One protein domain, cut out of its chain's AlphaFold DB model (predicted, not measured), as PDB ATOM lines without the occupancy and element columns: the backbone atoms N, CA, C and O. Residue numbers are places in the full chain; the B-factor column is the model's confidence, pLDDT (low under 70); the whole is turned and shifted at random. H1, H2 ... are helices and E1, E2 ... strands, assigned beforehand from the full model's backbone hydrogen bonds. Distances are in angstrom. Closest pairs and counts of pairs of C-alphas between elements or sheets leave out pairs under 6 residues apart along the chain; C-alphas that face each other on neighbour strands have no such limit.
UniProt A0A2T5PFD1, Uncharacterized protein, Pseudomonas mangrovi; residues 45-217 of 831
ATOM      1  N   PRO A  45      39.710 -42.152  53.792       68.44
ATOM      2  CA  PRO A  45      39.977 -42.764  52.500       68.44
ATOM      3  C   PRO A  45      39.473 -44.209  52.518       68.44
ATOM      4  O   PRO A  45      39.920 -45.003  53.340       68.44
ATOM      5  N   ASP A  46      38.576 -44.537  51.593       72.00
ATOM      6  CA  ASP A  46      37.979 -45.872  51.484       72.00
ATOM      7  C   ASP A  46      38.612 -46.677  50.348       72.00
ATOM      8  O   ASP A  46      38.880 -47.863  50.496       72.00
ATOM      9  N   SER A  47      38.884 -46.041  49.204       78.88
ATOM     10  CA  SER A  47      39.431 -46.732  48.034       78.88
ATOM     11  C   SER A  47      40.325 -45.824  47.209       78.88
ATOM     12  O   SER A  47      39.952 -44.704  46.864       78.88
ATOM     13  N   ALA A  48      41.478 -46.349  46.809       77.81
ATOM     14  CA  ALA A  48      42.408 -45.689  45.904       77.81
ATOM     15  C   ALA A  48      42.347 -46.285  44.491       77.81
ATOM     16  O   ALA A  48      41.788 -47.358  44.257       77.81
ATOM     17  N   SER A  49      42.934 -45.563  43.545       75.50
ATOM     18  CA  SER A  49      42.986 -45.897  42.124       75.50
ATOM     19  C   SER A  49      44.449 -45.946  41.647       75.50
ATOM     20  O   SER A  49      45.310 -45.258  42.207       75.50
ATOM     21  N   SER A  50      44.768 -46.769  40.640       68.62
ATOM     22  CA  SER A  50      46.126 -46.866  40.075       68.62
ATOM     23  C   SER A  50      46.578 -45.617  39.306       68.62
ATOM     24  O   SER A  50      47.784 -45.393  39.201       68.62
ATOM     25  N   GLY A  51      45.652 -44.764  38.851       65.38
ATOM     26  CA  GLY A  51      45.963 -43.404  38.395       65.38
ATOM     27  C   GLY A  51      45.932 -43.180  36.887       65.38
ATOM     28  O   GLY A  51      46.858 -42.592  36.332       65.38
ATOM     29  N   SER A  52      44.876 -43.630  36.211       70.56
ATOM     30  CA  SER A  52      44.760 -43.555  34.749       70.56
ATOM     31  C   SER A  52      43.933 -42.378  34.202       70.56
ATOM     32  O   SER A  52      43.676 -42.330  32.998       70.56
ATOM     33  N   LEU A  53      43.446 -41.452  35.039       84.50
ATOM     34  CA  LEU A  53      42.554 -40.379  34.582       84.50
ATOM     35  C   LEU A  53      43.349 -39.224  33.962       84.50
ATOM     36  O   LEU A  53      44.225 -38.666  34.608       84.50
ATOM     37  N   LEU A  54      43.001 -38.811  32.743       87.88
ATOM     38  CA  LEU A  54      43.546 -37.608  32.105       87.88
ATOM     39  C   LEU A  54      42.483 -36.504  32.104       87.88
ATOM     40  O   LEU A  54      41.417 -36.694  31.520       87.88
ATOM     41  N   LEU A  55      42.765 -35.363  32.736       89.00
ATOM     42  CA  LEU A  55      41.878 -34.195  32.708       89.00
ATOM     43  C   LEU A  55      42.351 -33.189  31.660       89.00
ATOM     44  O   LEU A  55      43.526 -32.820  31.643       89.00
ATOM     45  N   ALA A  56      41.435 -32.728  30.811       86.88
ATOM     46  CA  ALA A  56      41.684 -31.653  29.860       86.88
ATOM     47  C   ALA A  56      41.913 -30.314  30.580       86.88
ATOM     48  O   ALA A  56      41.312 -30.031  31.618       86.88
ATOM     49  N   VAL A  57      42.768 -29.473  30.001       84.44
ATOM     50  CA  VAL A  57      43.098 -28.128  30.495       84.44
ATOM     51  C   VAL A  57      42.791 -27.124  29.381       84.44
ATOM     52  O   VAL A  57      42.861 -27.490  28.210       84.44
ATOM     53  N   GLU A  58      42.407 -25.888  29.724       80.31
ATOM     54  CA  GLU A  58      42.010 -24.865  28.735       80.31
ATOM     55  C   GLU A  58      43.108 -24.582  27.696       80.31
ATOM     56  O   GLU A  58      42.797 -24.470  26.514       80.31
ATOM     57  N   ASP A  59      44.376 -24.568  28.119       74.50
ATOM     58  CA  ASP A  59      45.546 -24.362  27.262       74.50
ATOM     59  C   ASP A  59      46.657 -25.378  27.608       74.50
ATOM     60  O   ASP A  59      47.489 -25.130  28.484       74.50
ATOM     61  N   GLY A  60      46.687 -26.540  26.941       78.94
ATOM     62  CA  GLY A  60      47.776 -27.521  27.086       78.94
ATOM     63  C   GLY A  60      47.371 -28.984  26.885       78.94
ATOM     64  O   GLY A  60      46.229 -29.291  26.548       78.94
ATOM     65  N   ASP A  61      48.330 -29.889  27.100       83.50
ATOM     66  CA  ASP A  61      48.086 -31.333  27.082       83.50
ATOM     67  C   ASP A  61      47.326 -31.785  28.349       83.50
ATOM     68  O   ASP A  61      47.547 -31.226  29.430       83.50
ATOM     69  N   PRO A  62      46.450 -32.806  28.259       84.94
ATOM     70  CA  PRO A  62      45.750 -33.350  29.419       84.94
ATOM     71  C   PRO A  62      46.706 -33.846  30.509       84.94
ATOM     72  O   PRO A  62      47.687 -34.533  30.222       84.94
ATOM     73  N   LEU A  63      46.387 -33.553  31.771       84.25
ATOM     74  CA  LEU A  63      47.229 -33.910  32.914       84.25
ATOM     75  C   LEU A  63      46.729 -35.180  33.621       84.25
ATOM     76  O   LEU A  63      45.518 -35.310  33.853       84.25
ATOM     77  N   PRO A  64      47.635 -36.095  34.014       87.00
ATOM     78  CA  PRO A  64      47.274 -37.291  34.760       87.00
ATOM     79  C   PRO A  64      46.798 -36.939  36.166       87.00
ATOM     80  O   PRO A  64      47.328 -36.037  36.811       87.00
ATOM     81  N   HIS A  65      45.789 -37.669  36.625       88.25
ATOM     82  CA  HIS A  65      45.226 -37.557  37.954       88.25
ATOM     83  C   HIS A  65      44.998 -38.938  38.570       88.25
ATOM     84  O   HIS A  65      44.537 -39.869  37.903       88.25
ATOM     85  N   LYS A  66      45.265 -39.049  39.874       84.19
ATOM     86  CA  LYS A  66      44.833 -40.183  40.697       84.19
ATOM     87  C   LYS A  66      43.471 -39.914  41.303       84.19
ATOM     88  O   LYS A  66      43.168 -38.771  41.650       84.19
ATOM     89  N   THR A  67      42.667 -40.961  41.463       86.38
ATOM     90  CA  THR A  67      41.391 -40.850  42.167       86.38
ATOM     91  C   THR A  67      41.475 -41.494  43.550       86.38
ATOM     92  O   THR A  67      42.219 -42.452  43.780       86.38
ATOM     93  N   LEU A  68      40.753 -40.907  44.499       83.62
ATOM     94  CA  LEU A  68      40.605 -41.407  45.862       83.62
ATOM     95  C   LEU A  68      39.150 -41.226  46.280       83.62
ATOM     96  O   LEU A  68      38.666 -40.093  46.395       83.62
ATOM     97  N   LEU A  69      38.462 -42.338  46.507       85.06
ATOM     98  CA  LEU A  69      37.150 -42.335  47.127       85.06
ATOM     99  C   LEU A  69      37.331 -42.155  48.635       85.06
ATOM    100  O   LEU A  69      38.047 -42.926  49.275       85.06
ATOM    101  N   SER A  70      36.691 -41.134  49.187       81.88
ATOM    102  CA  SER A  70      36.649 -40.874  50.620       81.88
ATOM    103  C   SER A  70      35.204 -40.863  51.111       81.88
ATOM    104  O   SER A  70      34.290 -40.576  50.333       81.88
ATOM    105  N   ALA A  71      34.983 -41.155  52.389       76.31
ATOM    106  CA  ALA A  71      33.652 -41.146  52.980       76.31
ATOM    107  C   ALA A  71      33.555 -40.304  54.251       76.31
ATOM    108  O   ALA A  71      34.498 -40.166  55.033       76.31
ATOM    109  N   HIS A  72      32.360 -39.761  54.474       74.12
ATOM    110  CA  HIS A  72      31.964 -39.095  55.710       74.12
ATOM    111  C   HIS A  72      30.496 -39.390  56.005       74.12
ATOM    112  O   HIS A  72      29.620 -38.981  55.249       74.12
ATOM    113  N   GLN A  73      30.212 -40.097  57.103       70.75
ATOM    114  CA  GLN A  73      28.837 -40.393  57.549       70.75
ATOM    115  C   GLN A  73      27.942 -41.048  56.469       70.75
ATOM    116  O   GLN A  73      26.737 -40.824  56.433       70.75
ATOM    117  N   GLY A  74      28.531 -41.864  55.588       70.12
ATOM    118  CA  GLY A  74      27.814 -42.543  54.501       70.12
ATOM    119  C   GLY A  74      27.683 -41.753  53.205       70.12
ATOM    120  O   GLY A  74      27.182 -42.288  52.216       70.12
ATOM    121  N   LEU A  75      28.177 -40.519  53.185       78.81
ATOM    122  CA  LEU A  75      28.373 -39.739  51.974       78.81
ATOM    123  C   LEU A  75      29.754 -40.037  51.405       78.81
ATOM    124  O   LEU A  75      30.735 -40.048  52.147       78.81
ATOM    125  N   TYR A  76      29.826 -40.241  50.095       84.50
ATOM    126  CA  TYR A  76      31.062 -40.587  49.400       84.50
ATOM    127  C   TYR A  76      31.512 -39.447  48.496       84.50
ATOM    128  O   TYR A  76      30.688 -38.801  47.855       84.50
ATOM    129  N   TYR A  77      32.814 -39.213  48.404       86.44
ATOM    130  CA  TYR A  77      33.397 -38.158  47.585       86.44
ATOM    131  C   TYR A  77      34.519 -38.738  46.747       86.44
ATOM    132  O   TYR A  77      35.378 -39.460  47.246       86.44
ATOM    133  N   LEU A  78      34.533 -38.394  45.464       88.69
ATOM    134  CA  LEU A  78      35.648 -38.696  44.587       88.69
ATOM    135  C   LEU A  78      36.607 -37.509  44.574       88.69
ATOM    136  O   LEU A  78      36.276 -36.420  44.100       88.69
ATOM    137  N   ASN A  79      37.806 -37.723  45.094       86.06
ATOM    138  CA  ASN A  79      38.877 -36.738  45.097       86.06
ATOM    139  C   ASN A  79      39.820 -37.021  43.931       86.06
ATOM    140  O   ASN A  79      40.214 -38.168  43.728       86.06
ATOM    141  N   LEU A  80      40.190 -35.981  43.186       86.88
ATOM    142  CA  LEU A  80      41.145 -36.060  42.083       86.88
ATOM    143  C   LEU A  80      42.435 -35.342  42.481       86.88
ATOM    144  O   LEU A  80      42.385 -34.180  42.885       86.88
ATOM    145  N   TYR A  81      43.570 -36.020  42.350       80.38
ATOM    146  CA  TYR A  81      44.892 -35.530  42.752       80.38
ATOM    147  C   TYR A  81      45.832 -35.446  41.561       80.38
ATOM    148  O   TYR A  81      45.806 -36.332  40.713       80.38
ATOM    149  N   ARG A  82      46.642 -34.388  41.497       79.81
ATOM    150  CA  ARG A  82      47.594 -34.143  40.398       79.81
ATOM    151  C   ARG A  82      48.882 -34.942  40.518       79.81
ATOM    152  O   ARG A  82      49.557 -35.170  39.519       79.81
ATOM    153  N   ASP A  83      49.232 -35.356  41.723       68.50
ATOM    154  CA  ASP A  83      50.462 -36.073  42.013       68.50
ATOM    155  C   ASP A  83      50.186 -37.514  42.472       68.50
ATOM    156  O   ASP A  83      49.071 -37.907  42.831       68.50
ATOM    157  N   ALA A  84      51.241 -38.327  42.436       64.19
ATOM    158  CA  ALA A  84      51.156 -39.752  42.719       64.19
ATOM    159  C   ALA A  84      51.028 -40.090  44.213       64.19
ATOM    160  O   ALA A  84      50.616 -41.210  44.526       64.19
ATOM    161  N   ASP A  85      51.356 -39.152  45.093       59.50
ATOM    162  CA  ASP A  85      51.400 -39.334  46.539       59.50
ATOM    163  C   ASP A  85      50.149 -38.730  47.220       59.50
ATOM    164  O   ASP A  85      50.099 -38.661  48.442       59.50
ATOM    165  N   TYR A  86      49.122 -38.354  46.435       63.78
ATOM    166  CA  TYR A  86      47.837 -37.773  46.869       63.78
ATOM    167  C   TYR A  86      47.942 -36.404  47.507       63.78
ATOM    168  O   TYR A  86      47.158 -36.040  48.381       63.78
ATOM    169  N   ARG A  87      48.893 -35.614  47.053       58.25
ATOM    170  CA  ARG A  87      49.326 -34.463  47.785       58.25
ATOM    171  C   ARG A  87      48.644 -33.142  47.363       58.25
ATOM    172  O   ARG A  87      48.227 -32.360  48.215       58.25
ATOM    173  N   GLU A  88      48.416 -32.920  46.076       69.62
ATOM    174  CA  GLU A  88      47.745 -31.751  45.504       69.62
ATOM    175  C   GLU A  88      46.367 -32.145  44.943       69.62
ATOM    176  O   GLU A  88      46.230 -32.618  43.808       69.62
ATOM    177  N   ARG A  89      45.307 -31.942  45.740       74.88
ATOM    178  CA  ARG A  89      43.927 -32.213  45.304       74.88
ATOM    179  C   ARG A  89      43.443 -31.138  44.333       74.88
ATOM    180  O   ARG A  89      43.233 -29.997  44.739       74.88
ATOM    181  N   SER A  90      43.166 -31.512  43.085       81.25
ATOM    182  CA  SER A  90      42.601 -30.602  42.083       81.25
ATOM    183  C   SER A  90      41.084 -30.485  42.168       81.25
ATOM    184  O   SER A  90      40.552 -29.390  42.008       81.25
ATOM    185  N   HIS A  91      40.381 -31.588  42.443       83.69
ATOM    186  CA  HIS A  91      38.921 -31.600  42.535       83.69
ATOM    187  C   HIS A  91      38.439 -32.457  43.699       83.69
ATOM    188  O   HIS A  91      39.027 -33.486  44.033       83.69
ATOM    189  N   LYS A  92      37.310 -32.047  44.274       82.75
ATOM    190  CA  LYS A  92      36.503 -32.839  45.197       82.75
ATOM    191  C   LYS A  92      35.096 -32.906  44.624       82.75
ATOM    192  O   LYS A  92      34.453 -31.871  44.466       82.75
ATOM    193  N   LEU A  93      34.651 -34.103  44.278       84.44
ATOM    194  CA  LEU A  93      33.412 -34.326  43.550       84.44
ATOM    195  C   LEU A  93      32.455 -35.160  44.400       84.44
ATOM    196  O   LEU A  93      32.818 -36.240  44.862       84.44
ATOM    197  N   GLY A  94      31.238 -34.666  44.613       79.19
ATOM    198  CA  GLY A  94      30.229 -35.327  45.437       79.19
ATOM    199  C   GLY A  94      29.453 -34.354  46.337       79.19
ATOM    200  O   GLY A  94      29.623 -33.140  46.198       79.19
ATOM    201  N   PRO A  95      28.622 -34.871  47.262       82.75
ATOM    202  CA  PRO A  95      28.507 -36.290  47.614       82.75
ATOM    203  C   PRO A  95      27.937 -37.154  46.475       82.75
ATOM    204  O   PRO A  95      27.033 -36.743  45.752       82.75
ATOM    205  N   LEU A  96      28.499 -38.346  46.291       86.19
ATOM    206  CA  LEU A  96      28.079 -39.331  45.302       86.19
ATOM    207  C   LEU A  96      26.963 -40.209  45.887       86.19
ATOM    208  O   LEU A  96      27.156 -40.783  46.963       86.19
ATOM    209  N   PRO A  97      25.832 -40.389  45.182       84.19
ATOM    210  CA  PRO A  97      24.728 -41.229  45.640       84.19
ATOM    211  C   PRO A  97      25.031 -42.721  45.415       84.19
ATOM    212  O   PRO A  97      24.343 -43.406  44.664       84.19
ATOM    213  N   LEU A  98      26.090 -43.239  46.047       84.69
ATOM    214  CA  LEU A  98      26.453 -44.658  45.946       84.69
ATOM    215  C   LEU A  98      25.449 -45.563  46.674       84.69
ATOM    216  O   LEU A  98      25.318 -46.736  46.339       84.69
ATOM    217  N   PHE A  99      24.711 -45.030  47.644       80.75
ATOM    218  CA  PHE A  99      23.677 -45.750  48.376       80.75
ATOM    219  C   PHE A  99      22.403 -44.917  48.430       80.75
ATOM    220  O   PHE A  99      22.461 -43.706  48.643       80.75
ATOM    221  N   SER A 100      21.243 -45.570  48.329       76.62
ATOM    222  CA  SER A 100      20.037 -44.976  48.908       76.62
ATOM    223  C   SER A 100      20.137 -45.001  50.436       76.62
ATOM    224  O   SER A 100      20.829 -45.842  51.016       76.62
ATOM    225  N   ALA A 101      19.418 -44.124  51.128       68.88
ATOM    226  CA  ALA A 101      19.447 -44.101  52.590       68.88
ATOM    227  C   ALA A 101      18.927 -45.401  53.236       68.88
ATOM    228  O   ALA A 101      19.366 -45.785  54.320       68.88
ATOM    229  N   GLU A 102      18.006 -46.113  52.580       74.62
ATOM    230  CA  GLU A 102      17.550 -47.433  53.028       74.62
ATOM    231  C   GLU A 102      18.635 -48.503  52.833       74.62
ATOM    232  O   GLU A 102      18.810 -49.383  53.674       74.62
ATOM    233  N   GLU A 103      19.388 -48.439  51.736       77.56
ATOM    234  CA  GLU A 103      20.505 -49.352  51.475       77.56
ATOM    235  C   GLU A 103      21.668 -49.113  52.412       77.56
ATOM    236  O   GLU A 103      22.198 -50.073  52.958       77.56
ATOM    237  N   TYR A 104      22.022 -47.852  52.647       77.25
ATOM    238  CA  TYR A 104      23.063 -47.504  53.597       77.25
ATOM    239  C   TYR A 104      22.708 -48.014  54.999       77.25
ATOM    240  O   TYR A 104      23.529 -48.665  55.640       77.25
ATOM    241  N   ARG A 105      21.457 -47.827  55.445       74.19
ATOM    242  CA  ARG A 105      20.977 -48.350  56.736       74.19
ATOM    243  C   ARG A 105      20.979 -49.875  56.824       74.19
ATOM    244  O   ARG A 105      21.283 -50.395  57.886       74.19
ATOM    245  N   ARG A 106      20.633 -50.586  55.745       72.88
ATOM    246  CA  ARG A 106      20.665 -52.062  55.710       72.88
ATOM    247  C   ARG A 106      22.085 -52.620  55.635       72.88
ATOM    248  O   ARG A 106      22.354 -53.680  56.185       72.88
ATOM    249  N   CYS A 107      22.967 -51.936  54.913       73.38
ATOM    250  CA  CYS A 107      24.351 -52.351  54.712       73.38
ATOM    251  C   CYS A 107      25.216 -52.047  55.944       73.38
ATOM    252  O   CYS A 107      26.130 -52.807  56.255       73.38
ATOM    253  N   ARG A 108      24.900 -50.969  56.672       68.56
ATOM    254  CA  ARG A 108      25.523 -50.622  57.948       68.56
ATOM    255  C   ARG A 108      25.098 -51.624  59.030       68.56
ATOM    256  O   ARG A 108      23.923 -51.728  59.365       68.56
ATOM    257  N   GLY A 109      26.069 -52.348  59.583       57.44
ATOM    258  CA  GLY A 109      25.876 -53.170  60.780       57.44
ATOM    259  C   GLY A 109      25.842 -52.314  62.049       57.44
ATOM    260  O   GLY A 109      26.146 -51.122  62.007       57.44
ATOM    261  N   GLU A 110      25.535 -52.924  63.198       48.94
ATOM    262  CA  GLU A 110      25.455 -52.247  64.510       48.94
ATOM    263  C   GLU A 110      26.734 -51.444  64.852       48.94
ATOM    264  O   GLU A 110      26.657 -50.423  65.535       48.94
ATOM    265  N   TYR A 111      27.890 -51.834  64.283       51.50
ATOM    266  CA  TYR A 111      29.203 -51.217  64.528       51.50
ATOM    267  C   TYR A 111      30.072 -50.948  63.293       51.50
ATOM    268  O   TYR A 111      31.225 -50.552  63.446       51.50
ATOM    269  N   SER A 112      29.566 -51.146  62.076       59.19
ATOM    270  CA  SER A 112      30.402 -51.099  60.868       59.19
ATOM    271  C   SER A 112      29.694 -50.410  59.706       59.19
ATOM    272  O   SER A 112      28.569 -50.769  59.353       59.19
ATOM    273  N   SER A 113      30.374 -49.439  59.099       66.06
ATOM    274  CA  SER A 113      30.006 -48.872  57.797       66.06
ATOM    275  C   SER A 113      30.098 -49.938  56.693       66.06
ATOM    276  O   SER A 113      30.740 -50.969  56.908       66.06
ATOM    277  N   PRO A 114      29.480 -49.713  55.519       74.50
ATOM    278  CA  PRO A 114      29.786 -50.496  54.324       74.50
ATOM    279  C   PRO A 114      31.298 -50.531  54.089       74.50
ATOM    280  O   PRO A 114      31.930 -49.475  54.081       74.50
ATOM    281  N   ASP A 115      31.861 -51.725  53.921       75.94
ATOM    282  CA  ASP A 115      33.286 -51.895  53.648       75.94
ATOM    283  C   ASP A 115      33.496 -51.861  52.133       75.94
ATOM    284  O   ASP A 115      32.964 -52.696  51.394       75.94
ATOM    285  N   VAL A 116      34.197 -50.831  51.667       80.44
ATOM    286  CA  VAL A 116      34.516 -50.643  50.254       80.44
ATOM    287  C   VAL A 116      35.927 -51.161  50.025       80.44
ATOM    288  O   VAL A 116      36.845 -50.827  50.767       80.44
ATOM    289  N   SER A 117      36.115 -51.966  48.979       76.12
ATOM    290  CA  SER A 117      37.430 -52.493  48.619       76.12
ATOM    291  C   SER A 117      38.474 -51.377  48.541       76.12
ATOM    292  O   SER A 117      38.270 -50.404  47.822       76.12
ATOM    293  N   SER A 118      39.629 -51.569  49.187       73.75
ATOM    294  CA  SER A 118      40.694 -50.556  49.275       73.75
ATOM    295  C   SER A 118      41.278 -50.116  47.923       73.75
ATOM    296  O   SER A 118      41.997 -49.117  47.846       73.75
ATOM    297  N   TRP A 119      40.998 -50.872  46.860       78.75
ATOM    298  CA  TRP A 119      41.383 -50.580  45.484       78.75
ATOM    299  C   TRP A 119      40.167 -50.629  44.565       78.75
ATOM    300  O   TRP A 119      39.431 -51.617  44.560       78.75
ATOM    301  N   ALA A 120      40.005 -49.590  43.748       82.06
ATOM    302  CA  ALA A 120      38.989 -49.543  42.711       82.06
ATOM    303  C   ALA A 120      39.461 -50.318  41.477       82.06
ATOM    304  O   ALA A 120      40.602 -50.165  41.032       82.06
ATOM    305  N   GLY A 121      38.568 -51.099  40.874       81.94
ATOM    306  CA  GLY A 121      38.777 -51.603  39.522       81.94
ATOM    307  C   GLY A 121      38.755 -50.442  38.533       81.94
ATOM    308  O   GLY A 121      37.756 -49.733  38.447       81.94
ATOM    309  N   GLU A 122      39.840 -50.235  37.790       84.38
ATOM    310  CA  GLU A 122      39.930 -49.173  36.784       84.38
ATOM    311  C   GLU A 122      39.721 -49.724  35.372       84.38
ATOM    312  O   GLU A 122      40.387 -50.674  34.954       84.38
ATOM    313  N   PHE A 123      38.851 -49.071  34.602       83.44
ATOM    314  CA  PHE A 123      38.728 -49.299  33.169       83.44
ATOM    315  C   PHE A 123      38.758 -47.981  32.392       83.44
ATOM    316  O   PHE A 123      37.799 -47.207  32.380       83.44
ATOM    317  N   SER A 124      39.882 -47.727  31.717       85.00
ATOM    318  CA  SER A 124      40.034 -46.592  30.805       85.00
ATOM    319  C   SER A 124      39.294 -46.867  29.496       85.00
ATOM    320  O   SER A 124      39.848 -47.453  28.565       85.00
ATOM    321  N   VAL A 125      38.052 -46.398  29.417       85.62
ATOM    322  CA  VAL A 125      37.166 -46.522  28.249       85.62
ATOM    323  C   VAL A 125      37.749 -45.788  27.031       85.62
ATOM    324  O   VAL A 125      37.641 -46.241  25.893       85.62
ATOM    325  N   ALA A 126      38.362 -44.629  27.269       86.06
ATOM    326  CA  ALA A 126      39.128 -43.834  26.312       86.06
ATOM    327  C   ALA A 126      40.042 -42.871  27.094       86.06
ATOM    328  O   ALA A 126      39.795 -42.652  28.280       86.06
ATOM    329  N   PRO A 127      41.054 -42.238  26.470       86.75
ATOM    330  CA  PRO A 127      41.816 -41.179  27.129       86.75
ATOM    331  C   PRO A 127      40.881 -40.109  27.722       86.75
ATOM    332  O   PRO A 127      40.086 -39.505  27.001       86.75
ATOM    333  N   GLY A 128      40.946 -39.931  29.044       88.69
ATOM    334  CA  GLY A 128      40.101 -39.005  29.808       88.69
ATOM    335  C   GLY A 128      38.684 -39.487  30.143       88.69
ATOM    336  O   GLY A 128      37.941 -38.736  30.767       88.69
ATOM    337  N   LEU A 129      38.303 -40.719  29.783       91.44
ATOM    338  CA  LEU A 129      37.033 -41.349  30.162       91.44
ATOM    339  C   LEU A 129      37.305 -42.640  30.947       91.44
ATOM    340  O   LEU A 129      37.740 -43.642  30.376       91.44
ATOM    341  N   LEU A 130      37.045 -42.611  32.251       90.81
ATOM    342  CA  LEU A 130      37.417 -43.664  33.197       90.81
ATOM    343  C   LEU A 130      36.187 -44.217  33.915       90.81
ATOM    344  O   LEU A 130      35.433 -43.457  34.515       90.81
ATOM    345  N   LEU A 131      36.010 -45.537  33.897       90.25
ATOM    346  CA  LEU A 131      35.037 -46.237  34.728       90.25
ATOM    347  C   LEU A 131      35.750 -46.842  35.943       90.25
ATOM    348  O   LEU A 131      36.696 -47.613  35.790       90.25
ATOM    349  N   LEU A 132      35.280 -46.496  37.137       89.38
ATOM    350  CA  LEU A 132      35.744 -47.025  38.416       89.38
ATOM    351  C   LEU A 132      34.707 -48.014  38.951       89.38
ATOM    352  O   LEU A 132      33.526 -47.674  39.000       89.38
ATOM    353  N   GLY A 133      35.129 -49.213  39.343       88.31
ATOM    354  CA  GLY A 133      34.296 -50.217  40.006       88.31
ATOM    355  C   GLY A 133      34.724 -50.415  41.458       88.31
ATOM    356  O   GLY A 133      35.889 -50.705  41.720       88.31
ATOM    357  N   TYR A 134      33.785 -50.274  42.386       86.44
ATOM    358  CA  TYR A 134      33.995 -50.430  43.821       86.44
ATOM    359  C   TYR A 134      33.235 -51.649  44.320       86.44
ATOM    360  O   TYR A 134      32.003 -51.682  44.220       86.44
ATOM    361  N   SER A 135      33.952 -52.623  44.877       84.25
ATOM    362  CA  SER A 135      33.312 -53.770  45.511       84.25
ATOM    363  C   SER A 135      32.886 -53.422  46.928       84.25
ATOM    364  O   SER A 135      33.662 -52.839  47.683       84.25
ATOM    365  N   ILE A 136      31.642 -53.757  47.276       82.25
ATOM    366  CA  ILE A 136      31.034 -53.359  48.550       82.25
ATOM    367  C   ILE A 136      30.634 -54.591  49.346       82.25
ATOM    368  O   ILE A 136      29.764 -55.366  48.939       82.25
ATOM    369  N   TYR A 137      31.233 -54.734  50.522       77.31
ATOM    370  CA  TYR A 137      30.858 -55.730  51.507       77.31
ATOM    371  C   TYR A 137      29.885 -55.129  52.532       77.31
ATOM    372  O   TYR A 137      30.200 -54.189  53.263       77.31
ATOM    373  N   CYS A 138      28.677 -55.699  52.581       75.50
ATOM    374  CA  CYS A 138      27.643 -55.355  53.553       75.50
ATOM    375  C   CYS A 138      27.574 -56.430  54.651       75.50
ATOM    376  O   CYS A 138      27.058 -57.517  54.381       75.50
ATOM    377  N   PRO A 139      28.021 -56.152  55.887       62.44
ATOM    378  CA  PRO A 139      28.056 -57.143  56.969       62.44
ATOM    379  C   PRO A 139      26.684 -57.716  57.381       62.44
ATOM    380  O   PRO A 139      26.640 -58.752  58.038       62.44
ATOM    381  N   GLY A 140      25.568 -57.081  56.995       57.12
ATOM    382  CA  GLY A 140      24.198 -57.498  57.339       57.12
ATOM    383  C   GLY A 140      23.380 -58.197  56.238       57.12
ATOM    384  O   GLY A 140      22.204 -58.471  56.467       57.12
ATOM    385  N   ALA A 141      23.931 -58.462  55.046       56.06
ATOM    386  CA  ALA A 141      23.165 -59.043  53.932       56.06
ATOM    387  C   ALA A 141      23.366 -60.569  53.802       56.06
ATOM    388  O   ALA A 141      24.491 -61.038  53.636       56.06
ATOM    389  N   GLU A 142      22.274 -61.349  53.817       51.09
ATOM    390  CA  GLU A 142      22.279 -62.759  53.386       51.09
ATOM    391  C   GLU A 142      22.715 -62.824  51.916       51.09
ATOM    392  O   GLU A 142      22.017 -62.297  51.058       51.09
ATOM    393  N   GLN A 143      23.880 -63.414  51.635       54.03
ATOM    394  CA  GLN A 143      24.599 -63.259  50.363       54.03
ATOM    395  C   GLN A 143      23.795 -63.640  49.098       54.03
ATOM    396  O   GLN A 143      23.597 -64.832  48.841       54.03
ATOM    397  N   PRO A 144      23.493 -62.685  48.194       46.47
ATOM    398  CA  PRO A 144      23.406 -62.926  46.758       46.47
ATOM    399  C   PRO A 144      24.777 -62.595  46.121       46.47
ATOM    400  O   PRO A 144      25.577 -61.869  46.704       46.47
ATOM    401  N   GLY A 145      25.087 -63.157  44.946       55.69
ATOM    402  CA  GLY A 145      26.434 -63.166  44.342       55.69
ATOM    403  C   GLY A 145      27.245 -61.861  44.462       55.69
ATOM    404  O   GLY A 145      26.765 -60.791  44.098       55.69
ATOM    405  N   ALA A 146      28.493 -61.987  44.931       55.88
ATOM    406  CA  ALA A 146      29.346 -60.912  45.460       55.88
ATOM    407  C   ALA A 146      29.402 -59.600  44.648       55.88
ATOM    408  O   ALA A 146      29.453 -58.533  45.245       55.88
ATOM    409  N   TRP A 147      29.347 -59.662  43.317       61.44
ATOM    410  CA  TRP A 147      29.522 -58.506  42.428       61.44
ATOM    411  C   TRP A 147      28.228 -57.691  42.187       61.44
ATOM    412  O   TRP A 147      28.280 -56.561  41.713       61.44
ATOM    413  N   GLN A 148      27.039 -58.219  42.521       66.44
ATOM    414  CA  GLN A 148      25.774 -57.463  42.393       66.44
ATOM    415  C   GLN A 148      25.667 -56.312  43.407       66.44
ATOM    416  O   GLN A 148      24.830 -55.419  43.255       66.44
ATOM    417  N   ASN A 149      26.521 -56.326  44.433       73.88
ATOM    418  CA  ASN A 149      26.622 -55.271  45.433       73.88
ATOM    419  C   ASN A 149      27.585 -54.149  45.029       73.88
ATOM    420  O   ASN A 149      27.642 -53.148  45.744       73.88
ATOM    421  N   ASP A 150      28.275 -54.259  43.895       84.06
ATOM    422  CA  ASP A 150      29.275 -53.284  43.466       84.06
ATOM    423  C   ASP A 150      28.638 -51.948  43.041       84.06
ATOM    424  O   ASP A 150      27.450 -51.856  42.691       84.06
ATOM    425  N   ARG A 151      29.428 -50.873  43.097       87.94
ATOM    426  CA  ARG A 151      29.054 -49.541  42.596       87.94
ATOM    427  C   ARG A 151      30.050 -49.077  41.562       87.94
ATOM    428  O   ARG A 151      31.249 -49.288  41.708       87.94
ATOM    429  N   PHE A 152      29.546 -48.404  40.541       89.75
ATOM    430  CA  PHE A 152      30.368 -47.906  39.452       89.75
ATOM    431  C   PHE A 152      30.351 -46.383  39.437       89.75
ATOM    432  O   PHE A 152      29.328 -45.772  39.733       89.75
ATOM    433  N   VAL A 153      31.466 -45.755  39.092       92.31
ATOM    434  CA  VAL A 153      31.549 -44.308  38.885       92.31
ATOM    435  C   VAL A 153      32.256 -44.063  37.563       92.31
ATOM    436  O   VAL A 153      33.429 -44.390  37.411       92.31
ATOM    437  N   LEU A 154      31.534 -43.506  36.598       93.06
ATOM    438  CA  LEU A 154      32.092 -43.038  35.340       93.06
ATOM    439  C   LEU A 154      32.535 -41.586  35.506       93.06
ATOM    440  O   LEU A 154      31.760 -40.758  35.980       93.06
ATOM    441  N   VAL A 155      33.761 -41.293  35.090       93.75
ATOM    442  CA  VAL A 155      34.380 -39.968  35.135       93.75
ATOM    443  C   VAL A 155      34.791 -39.571  33.724       93.75
ATOM    444  O   VAL A 155      35.610 -40.249  33.104       93.75
ATOM    445  N   ASP A 156      34.241 -38.467  33.225       93.38
ATOM    446  CA  ASP A 156      34.616 -37.871  31.943       93.38
ATOM    447  C   ASP A 156      35.331 -36.537  32.171       93.38
ATOM    448  O   ASP A 156      34.720 -35.513  32.484       93.38
ATOM    449  N   GLY A 157      36.651 -36.579  32.027       90.88
ATOM    450  CA  GLY A 157      37.559 -35.447  32.154       90.88
ATOM    451  C   GLY A 157      37.971 -34.824  30.823       90.88
ATOM    452  O   GLY A 157      38.921 -34.049  30.794       90.88
ATOM    453  N   ARG A 158      37.318 -35.171  29.706       90.88
ATOM    454  CA  ARG A 158      37.751 -34.746  28.360       90.88
ATOM    455  C   ARG A 158      37.428 -33.286  28.034       90.88
ATOM    456  O   ARG A 158      37.933 -32.771  27.040       90.88
ATOM    457  N   MET A 159      36.598 -32.628  28.841       85.94
ATOM    458  CA  MET A 159      36.313 -31.196  28.725       85.94
ATOM    459  C   MET A 159      36.990 -30.425  29.865       85.94
ATOM    460  O   MET A 159      36.947 -30.902  31.000       85.94
ATOM    461  N   PRO A 160      37.586 -29.246  29.597       83.06
ATOM    462  CA  PRO A 160      38.116 -28.383  30.648       83.06
ATOM    463  C   PRO A 160      37.032 -27.980  31.658       83.06
ATOM    464  O   PRO A 160      35.886 -27.725  31.282       83.06
ATOM    465  N   GLY A 161      37.408 -27.892  32.936       85.06
ATOM    466  CA  GLY A 161      36.506 -27.557  34.043       85.06
ATOM    467  C   GLY A 161      36.178 -28.762  34.929       85.06
ATOM    468  O   GLY A 161      36.985 -29.679  35.068       85.06
ATOM    469  N   THR A 162      35.002 -28.747  35.563       83.31
ATOM    470  CA  THR A 162      34.561 -29.832  36.452       83.31
ATOM    471  C   THR A 162      34.229 -31.091  35.640       83.31
ATOM    472  O   THR A 162      33.364 -31.016  34.765       83.31
ATOM    473  N   PRO A 163      34.840 -32.254  35.939       90.31
ATOM    474  CA  PRO A 163      34.550 -33.502  35.231       90.31
ATOM    475  C   PRO A 163      33.072 -33.907  35.318       90.31
ATOM    476  O   PRO A 163      32.435 -33.743  36.364       90.31
ATOM    477  N   LEU A 164      32.538 -34.477  34.235       91.88
ATOM    478  CA  LEU A 164      31.187 -35.048  34.227       91.88
ATOM    479  C   LEU A 164      31.200 -36.433  34.873       91.88
ATOM    480  O   LEU A 164      32.171 -37.181  34.741       91.88
ATOM    481  N   LEU A 165      30.112 -36.781  35.560       93.00
ATOM    482  CA  LEU A 165      30.008 -37.996  36.356       93.00
ATOM    483  C   LEU A 165      28.722 -38.764  36.070       93.00
ATOM    484  O   LEU A 165      27.652 -38.181  35.881       93.00
ATOM    485  N   ALA A 166      28.815 -40.086  36.152       92.62
ATOM    486  CA  ALA A 166      27.657 -40.947  36.349       92.62
ATOM    487  C   ALA A 166      27.942 -42.017  37.395       92.62
ATOM    488  O   ALA A 166      29.047 -42.551  37.455       92.62
ATOM    489  N   VAL A 167      26.936 -42.356  38.196       92.06
ATOM    490  CA  VAL A 167      27.004 -43.477  39.141       92.06
ATOM    491  C   VAL A 167      26.251 -44.655  38.549       92.06
ATOM    492  O   VAL A 167      25.151 -44.489  38.037       92.06
ATOM    493  N   GLY A 168      26.846 -45.839  38.592       89.31
ATOM    494  CA  GLY A 168      26.299 -47.048  38.004       89.31
ATOM    495  C   GLY A 168      25.981 -48.127  39.017       89.31
ATOM    496  O   GLY A 168      26.649 -48.264  40.047       89.31
ATOM    497  N   ARG A 169      24.975 -48.930  38.677       86.69
ATOM    498  CA  ARG A 169      24.531 -50.071  39.470       86.69
ATOM    499  C   ARG A 169      24.186 -51.263  38.589       86.69
ATOM    500  O   ARG A 169      23.577 -51.110  37.530       86.69
ATOM    501  N   ALA A 170      24.531 -52.458  39.059       81.31
ATOM    502  CA  ALA A 170      24.076 -53.696  38.444       81.31
ATOM    503  C   ALA A 170      22.549 -53.837  38.588       81.31
ATOM    504  O   ALA A 170      22.010 -53.789  39.694       81.31
ATOM    505  N   THR A 171      21.850 -54.013  37.466       77.00
ATOM    506  CA  THR A 171      20.394 -54.244  37.431       77.00
ATOM    507  C   THR A 171      20.050 -55.709  37.163       77.00
ATOM    508  O   THR A 171      19.014 -56.193  37.616       77.00
ATOM    509  N   ARG A 172      20.925 -56.434  36.454       77.75
ATOM    510  CA  ARG A 172      20.857 -57.882  36.181       77.75
ATOM    511  C   ARG A 172      22.264 -58.464  36.132       77.75
ATOM    512  O   ARG A 172      23.231 -57.717  36.206       77.75
ATOM    513  N   ILE A 173      22.365 -59.789  35.959       72.12
ATOM    514  CA  ILE A 173      23.645 -60.512  35.886       72.12
ATOM    515  C   ILE A 173      24.587 -60.020  34.769       72.12
ATOM    516  O   ILE A 173      25.793 -60.214  34.842       72.12
ATOM    517  N   ASP A 174      24.026 -59.379  33.750       77.75
ATOM    518  CA  ASP A 174      24.683 -58.975  32.512       77.75
ATOM    519  C   ASP A 174      24.484 -57.485  32.181       77.75
ATOM    520  O   ASP A 174      24.808 -57.059  31.073       77.75
ATOM    521  N   SER A 175      23.932 -56.675  33.098       84.69
ATOM    522  CA  SER A 175      23.632 -55.268  32.804       84.69
ATOM    523  C   SER A 175      23.900 -54.301  33.950       84.69
ATOM    524  O   SER A 175      23.510 -54.540  35.095       84.69
ATOM    525  N   ILE A 176      24.492 -53.157  33.596       87.44
ATOM    526  CA  ILE A 176      24.741 -52.023  34.490       87.44
ATOM    527  C   ILE A 176      24.017 -50.799  33.943       87.44
ATOM    528  O   ILE A 176      24.199 -50.419  32.788       87.44
ATOM    529  N   GLU A 177      23.219 -50.161  34.787       90.69
ATOM    530  CA  GLU A 177      22.604 -48.876  34.477       90.69
ATOM    531  C   GLU A 177      23.417 -47.753  35.122       90.69
ATOM    532  O   GLU A 177      23.723 -47.820  36.310       90.69
ATOM    533  N   LEU A 178      23.782 -46.746  34.330       91.88
ATOM    534  CA  LEU A 178      24.496 -45.541  34.744       91.88
ATOM    535  C   LEU A 178      23.518 -44.370  34.855       91.88
ATOM    536  O   LEU A 178      22.734 -44.119  33.944       91.88
ATOM    537  N   GLN A 179      23.601 -43.607  35.937       91.25
ATOM    538  CA  GLN A 179      22.822 -42.397  36.149       91.25
ATOM    539  C   GLN A 179      23.730 -41.162  36.127       91.25
ATOM    540  O   GLN A 179      24.573 -41.018  37.019       91.25
ATOM    541  N   PRO A 180      23.572 -40.265  35.137       90.88
ATOM    542  CA  PRO A 180      24.292 -38.996  35.102       90.88
ATOM    543  C   PRO A 180      23.976 -38.125  36.321       90.88
ATOM    544  O   PRO A 180      22.808 -37.966  36.682       90.88
ATOM    545  N   LEU A 181      25.013 -37.537  36.923       85.81
ATOM    546  CA  LEU A 181      24.880 -36.621  38.065       85.81
ATOM    547  C   LEU A 181      24.755 -35.151  37.647       85.81
ATOM    548  O   LEU A 181      24.473 -34.288  38.474       85.81
ATOM    549  N   GLN A 182      24.979 -34.860  36.368       83.94
ATOM    550  CA  GLN A 182      24.826 -33.539  35.772       83.94
ATOM    551  C   GLN A 182      24.047 -33.647  34.458       83.94
ATOM    552  O   GLN A 182      23.978 -34.715  33.844       83.94
ATOM    553  N   ALA A 183      23.486 -32.526  33.998       80.00
ATOM    554  CA  ALA A 183      22.898 -32.445  32.666       80.00
ATOM    555  C   ALA A 183      23.977 -32.693  31.599       80.00
ATOM    556  O   ALA A 183      24.992 -31.995  31.554       80.00
ATOM    557  N   LEU A 184      23.756 -33.690  30.740       79.56
ATOM    558  CA  LEU A 184      24.702 -34.063  29.690       79.56
ATOM    559  C   LEU A 184      24.380 -33.347  28.369       79.56
ATOM    560  O   LEU A 184      23.207 -33.256  27.994       79.56
ATOM    561  N   PRO A 185      25.392 -32.899  27.604       79.31
ATOM    562  CA  PRO A 185      25.195 -32.520  26.208       79.31
ATOM    563  C   PRO A 185      24.604 -33.687  25.397       79.31
ATOM    564  O   PRO A 185      24.984 -34.840  25.595       79.31
ATOM    565  N   ALA A 186      23.728 -33.396  24.428       69.56
ATOM    566  CA  ALA A 186      22.943 -34.395  23.675       69.56
ATOM    567  C   ALA A 186      23.750 -35.390  22.802       69.56
ATOM    568  O   ALA A 186      23.166 -36.239  22.121       69.56
ATOM    569  N   THR A 187      25.074 -35.232  22.737       82.12
ATOM    570  CA  THR A 187      26.007 -36.137  22.047       82.12
ATOM    571  C   THR A 187      26.869 -36.953  23.010       82.12
ATOM    572  O   THR A 187      27.465 -37.943  22.589       82.12
ATOM    573  N   THR A 188      26.957 -36.551  24.281       87.31
ATOM    574  CA  THR A 188      27.825 -37.174  25.288       87.31
ATOM    575  C   THR A 188      27.253 -38.502  25.778       87.31
ATOM    576  O   THR A 188      27.997 -39.467  25.926       87.31
ATOM    577  N   ASP A 189      25.933 -38.588  25.942       85.50
ATOM    578  CA  ASP A 189      25.213 -39.812  26.318       85.50
ATOM    579  C   ASP A 189      25.461 -40.970  25.330       85.50
ATOM    580  O   ASP A 189      25.805 -42.088  25.720       85.50
ATOM    581  N   ARG A 190      25.358 -40.683  24.029       87.19
ATOM    582  CA  ARG A 190      25.608 -41.642  22.950       87.19
ATOM    583  C   ARG A 190      27.079 -42.019  22.852       87.19
ATOM    584  O   ARG A 190      27.367 -43.188  22.618       87.19
ATOM    585  N   ASP A 191      27.995 -41.067  23.030       90.81
ATOM    586  CA  ASP A 191      29.438 -41.344  23.019       90.81
ATOM    587  C   ASP A 191      29.851 -42.240  24.197       90.81
ATOM    588  O   ASP A 191      30.565 -43.221  23.983       90.81
ATOM    589  N   TRP A 192      29.348 -41.980  25.410       91.50
ATOM    590  CA  TRP A 192      29.585 -42.839  26.576       91.50
ATOM    591  C   TRP A 192      29.128 -44.276  26.318       91.50
ATOM    592  O   TRP A 192      29.920 -45.212  26.447       91.50
ATOM    593  N   LEU A 193      27.871 -44.457  25.895       89.88
ATOM    594  CA  LEU A 193      27.302 -45.783  25.643       89.88
ATOM    595  C   LEU A 193      27.991 -46.522  24.494       89.88
ATOM    596  O   LEU A 193      28.208 -47.729  24.599       89.88
ATOM    597  N   ALA A 194      28.346 -45.823  23.412       89.00
ATOM    598  CA  ALA A 194      29.020 -46.430  22.268       89.00
ATOM    599  C   ALA A 194      30.399 -46.991  22.639       89.00
ATOM    600  O   ALA A 194      30.789 -48.039  22.130       89.00
ATOM    601  N   ARG A 195      31.132 -46.316  23.534       88.31
ATOM    602  CA  ARG A 195      32.462 -46.762  23.962       88.31
ATOM    603  C   ARG A 195      32.404 -47.847  25.030       88.31
ATOM    604  O   ARG A 195      33.139 -48.822  24.930       88.31
ATOM    605  N   LEU A 196      31.520 -47.705  26.017       87.81
ATOM    606  CA  LEU A 196      31.342 -48.705  27.074       87.81
ATOM    607  C   LEU A 196      30.880 -50.059  26.517       87.81
ATOM    608  O   LEU A 196      31.358 -51.096  26.962       87.81
ATOM    609  N   ASN A 197      30.003 -50.050  25.510       87.06
ATOM    610  CA  ASN A 197      29.477 -51.263  24.873       87.06
ATOM    611  C   ASN A 197      30.291 -51.727  23.647       87.06
ATOM    612  O   ASN A 197      29.821 -52.568  22.877       87.06
ATOM    613  N   ALA A 198      31.493 -51.185  23.427       83.31
ATOM    614  CA  ALA A 198      32.381 -51.653  22.365       83.31
ATOM    615  C   ALA A 198      32.889 -53.089  22.655       83.31
ATOM    616  O   ALA A 198      32.909 -53.505  23.813       83.31
ATOM    617  N   PRO A 199      33.351 -53.856  21.644       70.56
ATOM    618  CA  PRO A 199      33.814 -55.243  21.823       70.56
ATOM    619  C   PRO A 199      34.909 -55.425  22.888       70.56
ATOM    620  O   PRO A 199      34.942 -56.450  23.570       70.56
ATOM    621  N   ASP A 200      35.765 -54.415  23.063       63.09
ATOM    622  CA  ASP A 200      36.845 -54.393  24.060       63.09
ATOM    623  C   ASP A 200      36.356 -53.950  25.457       63.09
ATOM    624  O   ASP A 200      37.033 -54.161  26.461       63.09
ATOM    625  N   GLY A 201      35.150 -53.380  25.543       57.81
ATOM    626  CA  GLY A 201      34.507 -52.902  26.769       57.81
ATOM    627  C   GLY A 201      33.850 -53.994  27.620       57.81
ATOM    628  O   GLY A 201      33.349 -53.689  28.697       57.81
ATOM    629  N   GLY A 202      33.875 -55.262  27.192       52.88
ATOM    630  CA  GLY A 202      33.183 -56.375  27.857       52.88
ATOM    631  C   GLY A 202      34.036 -57.318  28.720       52.88
ATOM    632  O   GLY A 202      33.513 -58.347  29.138       52.88
ATOM    633  N   ARG A 203      35.333 -57.053  28.954       56.88
ATOM    634  CA  ARG A 203      36.225 -57.950  29.723       56.88
ATOM    635  C   ARG A 203      37.019 -57.183  30.777       56.88
ATOM    636  O   ARG A 203      38.050 -56.611  30.445       56.88
ATOM    637  N   HIS A 204      36.580 -57.233  32.036       61.09
ATOM    638  CA  HIS A 204      37.206 -56.479  33.134       61.09
ATOM    639  C   HIS A 204      37.366 -57.324  34.389       61.09
ATOM    640  O   HIS A 204      36.553 -58.203  34.655       61.09
ATOM    641  N   TYR A 205      38.406 -57.036  35.171       54.28
ATOM    642  CA  TYR A 205      38.763 -57.794  36.375       54.28
ATOM    643  C   TYR A 205      37.684 -57.724  37.479       54.28
ATOM    644  O   TYR A 205      37.576 -58.644  38.283       54.28
ATOM    645  N   SER A 206      36.867 -56.663  37.477       56.69
ATOM    646  CA  SER A 206      35.804 -56.400  38.465       56.69
ATOM    647  C   SER A 206      34.382 -56.639  37.941       56.69
ATOM    648  O   SER A 206      33.424 -56.426  38.671       56.69
ATOM    649  N   LEU A 207      34.216 -57.042  36.675       63.31
ATOM    650  CA  LEU A 207      32.906 -57.335  36.082       63.31
ATOM    651  C   LEU A 207      32.744 -58.847  35.868       63.31
ATOM    652  O   LEU A 207      33.745 -59.565  35.804       63.31
ATOM    653  N   PRO A 208      31.507 -59.365  35.765       56.12
ATOM    654  CA  PRO A 208      31.270 -60.767  35.432       56.12
ATOM    655  C   PRO A 208      32.071 -61.199  34.198       56.12
ATOM    656  O   PRO A 208      32.273 -60.426  33.267       56.12
ATOM    657  N   SER A 209      32.474 -62.469  34.135       55.78
ATOM    658  CA  SER A 209      33.233 -63.032  33.004       55.78
ATOM    659  C   SER A 209      32.454 -63.095  31.675       55.78
ATOM    660  O   SER A 209      32.991 -63.565  30.670       55.78
ATOM    661  N   GLN A 210      31.200 -62.632  31.661       59.56
ATOM    662  CA  GLN A 210      30.347 -62.502  30.479       59.56
ATOM    663  C   GLN A 210      30.246 -61.034  30.025       59.56
ATOM    664  O   GLN A 210      30.394 -60.130  30.847       59.56
ATOM    665  N   PRO A 211      29.961 -60.771  28.733       62.88
ATOM    666  CA  PRO A 211      29.802 -59.409  28.232       62.88
ATOM    667  C   PRO A 211      28.727 -58.663  29.029       62.88
ATOM    668  O   PRO A 211      27.602 -59.140  29.145       62.88
ATOM    669  N   THR A 212      29.078 -57.497  29.568       74.06
ATOM    670  CA  THR A 212      28.152 -56.640  30.317       74.06
ATOM    671  C   THR A 212      27.629 -55.529  29.410       74.06
ATOM    672  O   THR A 212      28.416 -54.877  28.727       74.06
ATOM    673  N   HIS A 213      26.314 -55.308  29.395       85.88
ATOM    674  CA  HIS A 213      25.674 -54.233  28.638       85.88
ATOM    675  C   HIS A 213      25.388 -53.017  29.536       85.88
ATOM    676  O   HIS A 213      24.684 -53.127  30.542       85.88
ATOM    677  N   PHE A 214      25.855 -51.836  29.129       89.12
ATOM    678  CA  PHE A 214      25.628 -50.561  29.812       89.12
ATOM    679  C   PHE A 214      24.411 -49.818  29.250       89.12
ATOM    680  O   PHE A 214      24.258 -49.699  28.033       89.12
ATOM    681  N   THR A 215      23.562 -49.288  30.129       91.00
ATOM    682  CA  THR A 215      22.453 -48.374  29.797       91.00
ATOM    683  C   THR A 215      22.592 -47.060  30.562       91.00
ATOM    684  O   THR A 215      23.296 -47.004  31.567       91.00
ATOM    685  N   LEU A 216      21.935 -45.995  30.092       89.06
ATOM    686  CA  LEU A 216      21.831 -44.729  30.824       89.06
ATOM    687  C   LEU A 216      20.394 -44.530  31.307       89.06
ATOM    688  O   LEU A 216      19.461 -44.574  30.504       89.06
ATOM    689  N   ALA A 217      20.235 -44.281  32.603       84.56
ATOM    690  CA  ALA A 217      19.004 -43.749  33.164       84.56
ATOM    691  C   ALA A 217      18.814 -42.289  32.703       84.56
ATOM    692  O   ALA A 217      19.802 -41.600  32.417       84.56
TER     693      ALA A 217
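Overview. This is residues 45 to 217 of the 831 residues of an uncharacterized protein of Pseudomonas mangrovi (UniProt A0A2T5PFD1). Two strongly twisted sheets stand partly face to face as a sandwich, their strands crossed: a smaller branched one, E1 to E5, and a larger one, E6 to E11, that curls like part of a barrel. H3 sits in the mouth of that curl between the edge strands E6 and E11, away from the smaller sheet, while H1 lies out at one end. The printed part has 173 residues, with four named helices and eleven strands in the order E1 E2 E3 E4 E5 H1 E6 E7 H2 E8 E9 E10 H3 H4 E11, class mixed. The larger sheet is mixed, in the order E6 E7 E8 E9 E10 E11; the smaller is antiparallel. The whole is compact, with a radius of gyration of the C-alphas of 15.8 A and spans of 51 by 37 by 28 A.

Along the chain. E1 is residues 45 to 48, from C-alpha 45 at (39.977, -42.764, 52.500), and E2 is 53 to 55. E3, 63 to 72, is 27.9 A long; E4 is 75 to 81, 19.4 A, and E5 is 89 to 96, 17.4 A. H1 is 101 to 107, E6 121 to 126, E7 129 to 134, H2 146 to 149 and E8 151 to 156. E9, 164 to 172, is 25.1 A long, and E10 is 175 to 180. H3, 188 to 196, is 12.2 A long; H4 is 199 to 202. E11, 213 to 216, ends at C-alpha 216 (21.831, -44.729, 30.824).

Arrangement. E1 and E2 lie on one side of E3, E4 on the other side; N 69 and O 47 are 2.8 A apart, N 65 and O 53 2.7 A. E2 E3 E4 E5 form a meander, each strand the antiparallel neighbour of the one before, with N 68 to O 79 at 2.9 A and N 93 to O 78 at 2.8 A. The sandwich's strands cross at 51 degrees; the closest C-alphas of E2 and E7, Leu 53 and Leu 130, are 6.3 A apart. E6 and E7 are a hairpin, with N 123 to O 131 at 2.9 A, and E7 and E8 are antiparallel, with N 132 to O 153 at 2.8 A. E8 E9 E10 form a second meander, with N 154 to O 166 at 2.8 A and N 169 to O 177 at 2.9 A. E10, H3 H4, E11 is a strand-helix-strand unit, two parallel neighbour strands with helices between, its crossover right-handed; N 178 and O 215 are 2.8 A apart. H3 is on the larger sheet: its closest C-alphas are Leu 193 to Phe 214 of E11, 6.6 A, and Leu 196 to Val 125 of E6, 6.3 A. H2 and H4 are on that sheet but only graze it; H1 is on neither sheet. In H1 and H3 every O i to N i+4 pair is within hydrogen-bond range; H2 and H4 are too short for such a pair.

Size, cuts and confidence. The C-alphas farthest apart, those of Asp 59 and Glu 142, are 51.9 A apart. The printed part has no cut. The links H1 to E6 and E7 to H2 are long. The mean pLDDT of the printed part is 78.2; 39 residues are under 70, among them 139 to 148 and 200 to 211.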